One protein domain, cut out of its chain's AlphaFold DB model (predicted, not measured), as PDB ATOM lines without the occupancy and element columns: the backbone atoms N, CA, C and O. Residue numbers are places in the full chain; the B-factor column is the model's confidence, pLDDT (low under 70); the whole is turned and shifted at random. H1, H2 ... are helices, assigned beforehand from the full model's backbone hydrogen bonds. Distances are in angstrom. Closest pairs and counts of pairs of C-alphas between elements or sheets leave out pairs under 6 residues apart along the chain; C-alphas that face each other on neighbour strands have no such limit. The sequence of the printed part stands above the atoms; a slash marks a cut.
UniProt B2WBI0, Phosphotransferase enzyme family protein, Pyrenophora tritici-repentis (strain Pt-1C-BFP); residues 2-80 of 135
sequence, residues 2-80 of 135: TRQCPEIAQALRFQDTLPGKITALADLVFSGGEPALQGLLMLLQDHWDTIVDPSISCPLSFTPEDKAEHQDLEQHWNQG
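What this domain is: This is residues 2 to 80 of the 135 residues of the protein "Phosphotransferase enzyme family protein" of Pyrenophora tritici-repentis (strain Pt-1C-BFP) (UniProt B2WBI0). The longest helix, H5, is loosely paired with H3, while H2 and H1 zigzag away as an arm and a loop folds back from H4 to H5. The 79 printed residues have five named helices, H1 to H5 in order, and no named strand: all helix. The whole is loose, radius of gyration of the C-alphas 16.9 A, and flat, 52 by 41 by 18 A.

Where its parts are: H5, residues 64 to 80, spans 24.4 A to C-alpha 80 (235.870, 187.868, 208.695). H3, 33 to 46, spans 20.9 A; H2, 18 to 31, 19.5 A; H4, 48 to 51, 5.3 A. H1, 6 to 14, spans 12.2 A from C-alpha 6 (216.552, 174.010, 177.182).

How they stand to each other: H5 touches H3, closest C-alphas Glu 74 and Pro 35, 5.8 A, opposite ways at a shallow tilt of 34.6 degrees, only just short of steep. H2 residues 28 to 29 touch H3 residues 36 to 37 only at the corner, closest C-alphas Val 29 and Leu 37, 6.0 A. H1 and H2 are close but not clearly touching, closest C-alphas Phe 14 and Gly 20, 5.4 A. H3 and H4 meet only through their link. Every O i to N i+4 pair is within hydrogen-bond range in H1, H2 and H5, 9 of 10 in H3; H4 is too short.

The domain as a whole: The printed part has no cut. The H4 to H5 link, residues 52 to 63, is long. Residues 2, 3 and 32 have pLDDT under 70.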
ATOM      1  N   THR A   2     221.912 179.820 175.282       54.84
ATOM      2  CA  THR A   2     220.684 179.326 175.959       54.84
ATOM      3  C   THR A   2     219.561 178.784 175.060       54.84
ATOM      4  O   THR A   2     218.686 178.083 175.553       54.84
ATOM      5  N   ARG A   3     219.564 179.054 173.744       62.47
ATOM      6  CA  ARG A   3     218.576 178.484 172.799       62.47
ATOM      7  C   ARG A   3     218.858 177.035 172.385       62.47
ATOM      8  O   ARG A   3     217.975 176.409 171.816       62.47
ATOM      9  N   GLN A   4     220.069 176.530 172.616       74.06
ATOM     10  CA  GLN A   4     220.499 175.213 172.127       74.06
ATOM     11  C   GLN A   4     220.336 174.093 173.166       74.06
ATOM     12  O   GLN A   4     220.283 172.937 172.767       74.06
ATOM     13  N   CYS A   5     220.190 174.426 174.457       85.19
ATOM     14  CA  CYS A   5     220.017 173.457 175.548       85.19
ATOM     15  C   CYS A   5     218.932 173.946 176.531       85.19
ATOM     16  O   CYS A   5     219.242 174.721 177.447       85.19
ATOM     17  N   PRO A   6     217.658 173.564 176.336       82.81
ATOM     18  CA  PRO A   6     216.552 174.010 177.182       82.81
ATOM     19  C   PRO A   6     216.696 173.580 178.649       82.81
ATOM     20  O   PRO A   6     216.272 174.324 179.532       82.81
ATOM     21  N   GLU A   7     217.360 172.458 178.922       86.06
ATOM     22  CA  GLU A   7     217.616 171.925 180.264       86.06
ATOM     23  C   GLU A   7     218.572 172.830 181.051       86.06
ATOM     24  O   GLU A   7     218.310 173.160 182.205       86.06
ATOM     25  N   ILE A   8     219.639 173.321 180.411       85.50
ATOM     26  CA  ILE A   8     220.572 174.280 181.026       85.50
ATOM     27  C   ILE A   8     219.849 175.599 181.307       85.50
ATOM     28  O   ILE A   8     219.990 176.182 182.380       85.50
ATOM     29  N   ALA A   9     219.032 176.065 180.360       84.69
ATOM     30  CA  ALA A   9     218.238 177.272 180.555       84.69
ATOM     31  C   ALA A   9     217.194 177.105 181.674       84.69
ATOM     32  O   ALA A   9     216.855 178.074 182.350       84.69
ATOM     33  N   GLN A  10     216.651 175.904 181.869       84.31
ATOM     34  CA  GLN A  10     215.755 175.596 182.982       84.31
ATOM     35  C   GLN A  10     216.506 175.569 184.318       84.31
ATOM     36  O   GLN A  10     216.029 176.177 185.269       84.31
ATOM     37  N   ALA A  11     217.686 174.949 184.373       85.81
ATOM     38  CA  ALA A  11     218.521 174.907 185.572       85.81
ATOM     39  C   ALA A  11     218.952 176.311 186.027       85.81
ATOM     40  O   ALA A  11     218.803 176.648 187.194       85.81
ATOM     41  N   LEU A  12     219.388 177.175 185.105       85.50
ATOM     42  CA  LEU A  12     219.753 178.561 185.436       85.50
ATOM     43  C   LEU A  12     218.564 179.383 185.949       85.50
ATOM     44  O   LEU A  12     218.741 180.256 186.786       85.50
ATOM     45  N   ARG A  13     217.349 179.094 185.469       87.94
ATOM     46  CA  ARG A  13     216.115 179.748 185.936       87.94
ATOM     47  C   ARG A  13     215.561 179.145 187.221       87.94
ATOM     48  O   ARG A  13     214.636 179.713 187.791       87.94
ATOM     49  N   PHE A  14     216.087 178.010 187.686       88.31
ATOM     50  CA  PHE A  14     215.606 177.365 188.908       88.31
ATOM     51  C   PHE A  14     215.709 178.307 190.110       88.31
ATOM     52  O   PHE A  14     214.763 178.382 190.890       88.31
ATOM     53  N   GLN A  15     216.788 179.091 190.202       83.62
ATOM     54  CA  GLN A  15     216.991 180.092 191.255       83.62
ATOM     55  C   GLN A  15     215.876 181.154 191.319       83.62
ATOM     56  O   GLN A  15     215.588 181.688 192.385       83.62
ATOM     57  N   ASP A  16     215.205 181.426 190.194       88.50
ATOM     58  CA  ASP A  16     214.120 182.409 190.118       88.50
ATOM     59  C   ASP A  16     212.768 181.816 190.548       88.50
ATOM     60  O   ASP A  16     211.811 182.552 190.813       88.50
ATOM     61  N   THR A  17     212.670 180.485 190.624       90.44
ATOM     62  CA  THR A  17     211.460 179.776 191.050       90.44
ATOM     63  C   THR A  17     211.296 179.809 192.568       90.44
ATOM     64  O   THR A  17     212.268 179.938 193.309       90.44
ATOM     65  N   LEU A  18     210.063 179.639 193.057       85.94
ATOM     66  CA  LEU A  18     209.800 179.563 194.496       85.94
ATOM     67  C   LEU A  18     210.608 178.443 195.193       85.94
ATOM     68  O   LEU A  18     211.227 178.747 196.210       85.94
ATOM     69  N   PRO A  19     210.691 177.201 194.665       88.81
ATOM     70  CA  PRO A  19     211.567 176.179 195.239       88.81
ATOM     71  C   PRO A  19     213.035 176.610 195.307       88.81
ATOM     72  O   PRO A  19     213.654 176.452 196.352       88.81
ATOM     73  N   GLY A  20     213.573 177.211 194.239       87.69
ATOM     74  CA  GLY A  20     214.953 177.704 194.231       87.69
ATOM     75  C   GLY A  20     215.199 178.796 195.269       87.69
ATOM     76  O   GLY A  20     216.193 178.740 195.985       87.69
ATOM     77  N   LYS A  21     214.258 179.733 195.426       85.44
ATOM     78  CA  LYS A  21     214.321 180.775 196.462       85.44
ATOM     79  C   LYS A  21     214.235 180.208 197.880       85.44
ATOM     80  O   LYS A  21     214.954 180.682 198.749       85.44
ATOM     81  N   ILE A  22     213.398 179.195 198.119       85.88
ATOM     82  CA  ILE A  22     213.322 178.505 199.420       85.88
ATOM     83  C   ILE A  22     214.643 177.794 199.726       85.88
ATOM     84  O   ILE A  22     215.147 177.899 200.840       85.88
ATOM     85  N   THR A  23     215.226 177.102 198.744       86.06
ATOM     86  CA  THR A  23     216.538 176.463 198.901       86.06
ATOM     87  C   THR A  23     217.634 177.490 199.178       86.06
ATOM     88  O   THR A  23     218.434 177.274 200.079       86.06
ATOM     89  N   ALA A  24     217.641 178.621 198.469       82.31
ATOM     90  CA  ALA A  24     218.594 179.704 198.705       82.31
ATOM     91  C   ALA A  24     218.425 180.343 200.094       82.31
ATOM     92  O   ALA A  24     219.412 180.648 200.750       82.31
ATOM     93  N   LEU A  25     217.187 180.505 200.572       81.25
ATOM     94  CA  LEU A  25     216.908 180.960 201.937       81.25
ATOM     95  C   LEU A  25     217.452 179.981 202.977       81.25
ATOM     96  O   LEU A  25     218.090 180.409 203.931       81.25
ATOM     97  N   ALA A  26     217.225 178.679 202.794       83.25
ATOM     98  CA  ALA A  26     217.780 177.666 203.686       83.25
ATOM     99  C   ALA A  26     219.317 177.719 203.697       83.25
ATOM    100  O   ALA A  26     219.912 177.746 204.769       83.25
ATOM    101  N   ASP A  27     219.949 177.796 202.524       81.25
ATOM    102  CA  ASP A  27     221.404 177.927 202.412       81.25
ATOM    103  C   ASP A  27     221.927 179.197 203.094       81.25
ATOM    104  O   ASP A  27     222.892 179.129 203.842       81.25
ATOM    105  N   LEU A  28     221.252 180.340 202.950       78.81
ATOM    106  CA  LEU A  28     221.641 181.565 203.649       78.81
ATOM    107  C   LEU A  28     221.647 181.392 205.173       78.81
ATOM    108  O   LEU A  28     222.549 181.887 205.840       78.81
ATOM    109  N   VAL A  29     220.670 180.672 205.725       76.88
ATOM    110  CA  VAL A  29     220.599 180.414 207.170       76.88
ATOM    111  C   VAL A  29     221.729 179.491 207.633       76.88
ATOM    112  O   VAL A  29     222.296 179.715 208.698       76.88
ATOM    113  N   PHE A  30     222.068 178.465 206.848       76.81
ATOM    114  CA  PHE A  30     223.101 177.492 207.225       76.81
ATOM    115  C   PHE A  30     224.532 177.950 206.917       76.81
ATOM    116  O   PHE A  30     225.449 177.603 207.657       76.81
ATOM    117  N   SER A  31     224.716 178.728 205.854       74.25
ATOM    118  CA  SER A  31     226.020 179.093 205.289       74.25
ATOM    119  C   SER A  31     226.339 180.582 205.464       74.25
ATOM    120  O   SER A  31     227.489 180.945 205.691       74.25
ATOM    121  N   GLY A  32     225.331 181.455 205.367       68.88
ATOM    122  CA  GLY A  32     225.479 182.911 205.508       68.88
ATOM    123  C   GLY A  32     225.472 183.410 206.956       68.88
ATOM    124  O   GLY A  32     225.835 184.558 207.205       68.88
ATOM    125  N   GLY A  33     225.096 182.546 207.901       74.06
ATOM    126  CA  GLY A  33     225.092 182.832 209.330       74.06
ATOM    127  C   GLY A  33     223.922 183.701 209.802       74.06
ATOM    128  O   GLY A  33     223.099 184.196 209.030       74.06
ATOM    129  N   GLU A  34     223.863 183.885 211.120       78.56
ATOM    130  CA  GLU A  34     222.855 184.699 211.809       78.56
ATOM    131  C   GLU A  34     222.784 186.160 211.310       78.56
ATOM    132  O   GLU A  34     221.662 186.624 211.071       78.56
ATOM    133  N   PRO A  35     223.907 186.868 211.036       85.25
ATOM    134  CA  PRO A  35     223.850 188.254 210.565       85.25
ATOM    135  C   PRO A  35     223.091 188.409 209.242       85.25
ATOM    136  O   PRO A  35     222.283 189.324 209.093       85.25
ATOM    137  N   ALA A  36     223.286 187.496 208.287       83.94
ATOM    138  CA  ALA A  36     222.640 187.595 206.981       83.94
ATOM    139  C   ALA A  36     221.115 187.398 207.065       83.94
ATOM    140  O   ALA A  36     220.349 188.134 206.437       83.94
ATOM    141  N   LEU A  37     220.655 186.435 207.873       86.00
ATOM    142  CA  LEU A  37     219.225 186.223 208.108       86.00
ATOM    143  C   LEU A  37     218.594 187.425 208.820       86.00
ATOM    144  O   LEU A  37     217.515 187.875 208.432       86.00
ATOM    145  N   GLN A  38     219.258 187.950 209.849       89.69
ATOM    146  CA  GLN A  38     218.748 189.077 210.620       89.69
ATOM    147  C   GLN A  38     218.567 190.324 209.744       89.69
ATOM    148  O   GLN A  38     217.520 190.969 209.820       89.69
ATOM    149  N   GLY A  39     219.508 190.596 208.834       90.88
ATOM    150  CA  GLY A  39     219.388 191.687 207.863       90.88
ATOM    151  C   GLY A  39     218.159 191.542 206.958       90.88
ATOM    152  O   GLY A  39     217.420 192.505 206.742       90.88
ATOM    153  N   LEU A  40     217.856 190.323 206.493       89.56
ATOM    154  CA  LEU A  40     216.632 190.065 205.724       89.56
ATOM    155  C   LEU A  40     215.354 190.272 206.544       89.56
ATOM    156  O   LEU A  40     214.367 190.775 206.010       89.56
ATOM    157  N   LEU A  41     215.352 189.897 207.825       92.00
ATOM    158  CA  LEU A  41     214.205 190.118 208.711       92.00
ATOM    159  C   LEU A  41     213.977 191.612 208.976       92.00
ATOM    160  O   LEU A  41     212.831 192.063 208.992       92.00
ATOM    161  N   MET A  42     215.047 192.395 209.115       94.88
ATOM    162  CA  MET A  42     214.960 193.853 209.227       94.88
ATOM    163  C   MET A  42     214.405 194.489 207.947       94.88
ATOM    164  O   MET A  42     213.502 195.322 208.021       94.88
ATOM    165  N   LEU A  43     214.866 194.049 206.771       93.25
ATOM    166  CA  LEU A  43     214.304 194.484 205.486       93.25
ATOM    167  C   LEU A  43     212.828 194.094 205.340       93.25
ATOM    168  O   LEU A  43     212.028 194.873 204.825       93.25
ATOM    169  N   LEU A  44     212.450 192.901 205.806       92.88
ATOM    170  CA  LEU A  44     211.059 192.453 205.805       92.88
ATOM    171  C   LEU A  44     210.184 193.343 206.692       92.88
ATOM    172  O   LEU A  44     209.074 193.675 206.286       92.88
ATOM    173  N   GLN A  45     210.674 193.756 207.863       94.81
ATOM    174  CA  GLN A  45     209.977 194.733 208.699       94.81
ATOM    175  C   GLN A  45     209.780 196.062 207.958       94.81
ATOM    176  O   GLN A  45     208.673 196.595 207.959       94.81
ATOM    177  N   ASP A  46     210.827 196.576 207.310       94.38
ATOM    178  CA  ASP A  46     210.797 197.883 206.636       94.38
ATOM    179  C   ASP A  46     209.865 197.921 205.427       94.38
ATOM    180  O   ASP A  46     209.342 198.976 205.063       94.38
ATOM    181  N   HIS A  47     209.624 196.762 204.820       94.62
ATOM    182  CA  HIS A  47     208.775 196.617 203.648       94.62
ATOM    183  C   HIS A  47     207.462 195.878 203.928       94.62
ATOM    184  O   HIS A  47     206.741 195.573 202.975       94.62
ATOM    185  N   TRP A  48     207.118 195.617 205.191       95.12
ATOM    186  CA  TRP A  48     205.968 194.785 205.562       95.12
ATOM    187  C   TRP A  48     204.664 195.243 204.898       95.12
ATOM    188  O   TRP A  48     203.999 194.451 204.227       95.12
ATOM    189  N   ASP A  49     204.371 196.543 204.970       92.88
ATOM    190  CA  ASP A  49     203.159 197.159 204.410       92.88
ATOM    191  C   ASP A  49     203.087 197.091 202.872       92.88
ATOM    192  O   ASP A  49     202.045 197.361 202.275       92.88
ATOM    193  N   THR A  50     204.195 196.751 202.205       92.44
ATOM    194  CA  THR A  50     204.252 196.581 200.743       92.44
ATOM    195  C   THR A  50     204.050 195.132 200.301       92.44
ATOM    196  O   THR A  50     203.765 194.882 199.129       92.44
ATOM    197  N   ILE A  51     204.211 194.178 201.223       90.12
ATOM    198  CA  ILE A  51     204.216 192.735 200.946       90.12
ATOM    199  C   ILE A  51     202.945 192.069 201.485       90.12
ATOM    200  O   ILE A  51     202.480 191.075 200.921       90.12
ATOM    201  N   VAL A  52     202.375 192.610 202.561       92.50
ATOM    202  CA  VAL A  52     201.211 192.061 203.262       92.50
ATOM    203  C   VAL A  52     200.057 193.065 203.228       92.50
ATOM    204  O   VAL A  52     200.259 194.264 203.060       92.50
ATOM    205  N   ASP A  53     198.823 192.569 203.349       91.81
ATOM    206  CA  ASP A  53     197.641 193.421 203.476       91.81
ATOM    207  C   ASP A  53     197.799 194.410 204.657       91.81
ATOM    208  O   ASP A  53     198.153 193.967 205.755       91.81
ATOM    209  N   PRO A  54     197.492 195.713 204.482       88.88
ATOM    210  CA  PRO A  54     197.644 196.730 205.530       88.88
ATOM    211  C   PRO A  54     196.861 196.460 206.823       88.88
ATOM    212  O   PRO A  54     197.126 197.080 207.850       88.88
ATOM    213  N   SER A  55     195.866 195.568 206.792       92.12
ATOM    214  CA  SER A  55     195.129 195.143 207.988       92.12
ATOM    215  C   SER A  55     195.931 194.219 208.911       92.12
ATOM    216  O   SER A  55     195.524 194.002 210.054       92.12
ATOM    217  N   ILE A  56     197.061 193.680 208.448       95.31
ATOM    218  CA  ILE A  56     197.910 192.760 209.203       95.31
ATOM    219  C   ILE A  56     199.132 193.522 209.717       95.31
ATOM    220  O   ILE A  56     200.008 193.908 208.948       95.31
ATOM    221  N   SER A  57     199.233 193.684 211.035       94.12
ATOM    222  CA  SER A  57     200.403 194.295 211.673       94.12
ATOM    223  C   SER A  57     201.662 193.441 211.506       94.12
ATOM    224  O   SER A  57     201.595 192.215 211.642       94.12
ATOM    225  N   CYS A  58     202.811 194.088 211.308       94.94
ATOM    226  CA  CYS A  58     204.102 193.408 211.267       94.94
ATOM    227  C   CYS A  58     204.398 192.709 212.606       94.94
ATOM    228  O   CYS A  58     204.327 193.357 213.652       94.94
ATOM    229  N   PRO A  59     204.731 191.404 212.607       95.31
ATOM    230  CA  PRO A  59     205.097 190.687 213.826       95.31
ATOM    231  C   PRO A  59     206.555 190.932 214.251       95.31
ATOM    232  O   PRO A  59     206.939 190.539 215.350       95.31
ATOM    233  N   LEU A  60     207.374 191.526 213.379       95.44
ATOM    234  CA  LEU A  60     208.779 191.832 213.637       95.44
ATOM    235  C   LEU A  60     208.906 193.232 214.244       95.44
ATOM    236  O   LEU A  60     208.182 194.149 213.856       95.44
ATOM    237  N   SER A  61     209.826 193.382 215.197       95.31
ATOM    238  CA  SER A  61     210.086 194.650 215.879       95.31
ATOM    239  C   SER A  61     211.574 194.793 216.190       95.31
ATOM    240  O   SER A  61     212.057 194.275 217.192       95.31
ATOM    241  N   PHE A  62     212.267 195.535 215.337       96.25
ATOM    242  CA  PHE A  62     213.653 195.963 215.441       96.25
ATOM    243  C   PHE A  62     213.686 197.477 215.607       96.25
ATOM    244  O   PHE A  62     213.104 198.220 214.805       96.25
ATOM    245  N   THR A  63     214.373 197.918 216.649       96.31
ATOM    246  CA  THR A  63     214.625 199.322 216.958       96.31
ATOM    247  C   THR A  63     215.702 199.907 216.031       96.31
ATOM    248  O   THR A  63     216.438 199.162 215.379       96.31
ATOM    249  N   PRO A  64     215.813 201.244 215.925       96.00
ATOM    250  CA  PRO A  64     216.941 201.877 215.242       96.00
ATOM    251  C   PRO A  64     218.301 201.442 215.802       96.00
ATOM    252  O   PRO A  64     219.253 201.294 215.040       96.00
ATOM    253  N   GLU A  65     218.377 201.209 217.112       96.81
ATOM    254  CA  GLU A  65     219.570 200.727 217.799       96.81
ATOM    255  C   GLU A  65     219.937 199.305 217.353       96.81
ATOM    256  O   GLU A  65     221.082 199.083 216.966       96.81
ATOM    257  N   ASP A  66     218.964 198.385 217.289       95.06
ATOM    258  CA  ASP A  66     219.194 197.009 216.808       95.06
ATOM    259  C   ASP A  66     219.756 197.006 215.381       95.06
ATOM    260  O   ASP A  66     220.630 196.212 215.038       95.06
ATOM    261  N   LYS A  67     219.254 197.906 214.527       94.62
ATOM    262  CA  LYS A  67     219.719 198.037 213.140       94.62
ATOM    263  C   LYS A  67     221.132 198.595 213.047       94.62
ATOM    264  O   LYS A  67     221.882 198.173 212.174       94.62
ATOM    265  N   ALA A  68     221.489 199.544 213.909       95.44
ATOM    266  CA  ALA A  68     222.847 200.075 213.961       95.44
ATOM    267  C   ALA A  68     223.836 198.999 214.437       95.44
ATOM    268  O   ALA A  68     224.875 198.804 213.816       95.44
ATOM    269  N   GLU A  69     223.477 198.242 215.476       94.75
ATOM    270  CA  GLU A  69     224.286 197.115 215.955       94.75
ATOM    271  C   GLU A  69     224.436 196.029 214.880       94.75
ATOM    272  O   GLU A  69     225.531 195.518 214.650       94.75
ATOM    273  N   HIS A  70     223.353 195.712 214.166       94.31
ATOM    274  CA  HIS A  70     223.400 194.768 213.051       94.31
ATOM    275  C   HIS A  70     224.331 195.233 211.926       94.31
ATOM    276  O   HIS A  70     225.081 194.410 211.407       94.31
ATOM    277  N   GLN A  71     224.351 196.525 211.588       93.00
ATOM    278  CA  GLN A  71     225.282 197.065 210.588       93.00
ATOM    279  C   GLN A  71     226.744 196.851 210.992       93.00
ATOM    280  O   GLN A  71     227.553 196.424 210.166       93.00
ATOM    281  N   ASP A  72     227.077 197.086 212.263       93.44
ATOM    282  CA  ASP A  72     228.424 196.845 212.784       93.44
ATOM    283  C   ASP A  72     228.771 195.343 212.762       93.44
ATOM    284  O   ASP A  72     229.875 194.951 212.369       93.44
ATOM    285  N   LEU A  73     227.826 194.474 213.139       91.12
ATOM    286  CA  LEU A  73     227.995 193.017 213.088       91.12
ATOM    287  C   LEU A  73     228.175 192.505 211.655       91.12
ATOM    288  O   LEU A  73     229.072 191.703 211.398       91.12
ATOM    289  N   GLU A  74     227.363 192.979 210.713       89.88
ATOM    290  CA  GLU A  74     227.454 192.630 209.296       89.88
ATOM    291  C   GLU A  74     228.791 193.096 208.706       89.88
ATOM    292  O   GLU A  74     229.430 192.365 207.942       89.88
ATOM    293  N   GLN A  75     229.274 194.277 209.100       91.31
ATOM    294  CA  GLN A  75     230.587 194.759 208.695       91.31
ATOM    295  C   GLN A  75     231.709 193.840 209.198       91.31
ATOM    296  O   GLN A  75     232.576 193.454 208.407       91.31
ATOM    297  N   HIS A  76     231.699 193.460 210.479       90.12
ATOM    298  CA  HIS A  76     232.687 192.529 211.032       90.12
ATOM    299  C   HIS A  76     232.594 191.139 210.398       90.12
ATOM    300  O   HIS A  76     233.622 190.533 210.098       90.12
ATOM    301  N   TRP A  77     231.381 190.648 210.136       88.25
ATOM    302  CA  TRP A  77     231.158 189.385 209.438       88.25
ATOM    303  C   TRP A  77     231.785 189.403 208.043       88.25
ATOM    304  O   TRP A  77     232.586 188.530 207.712       88.25
ATOM    305  N   ASN A  78     231.503 190.439 207.250       87.25
ATOM    306  CA  ASN A  78     232.068 190.601 205.910       87.25
ATOM    307  C   ASN A  78     233.601 190.684 205.933       87.25
ATOM    308  O   ASN A  78     234.267 190.105 205.073       87.25
ATOM    309  N   GLN A  79     234.170 191.366 206.930       90.88
ATOM    310  CA  GLN A  79     235.619 191.387 207.141       90.88
ATOM    311  C   GLN A  79     236.159 189.991 207.469       90.88
ATOM    312  O   GLN A  79     237.146 189.572 206.871       90.88
ATOM    313  N   GLY A  80     235.499 189.243 208.355       88.19
ATOM    314  CA  GLY A  80     235.870 187.868 208.695       88.19
ATOM    315  C   GLY A  80     235.830 186.925 207.489       88.19
ATOM    316  O   GLY A  80     236.772 186.165 207.274       88.19
TER     317      GLY A  80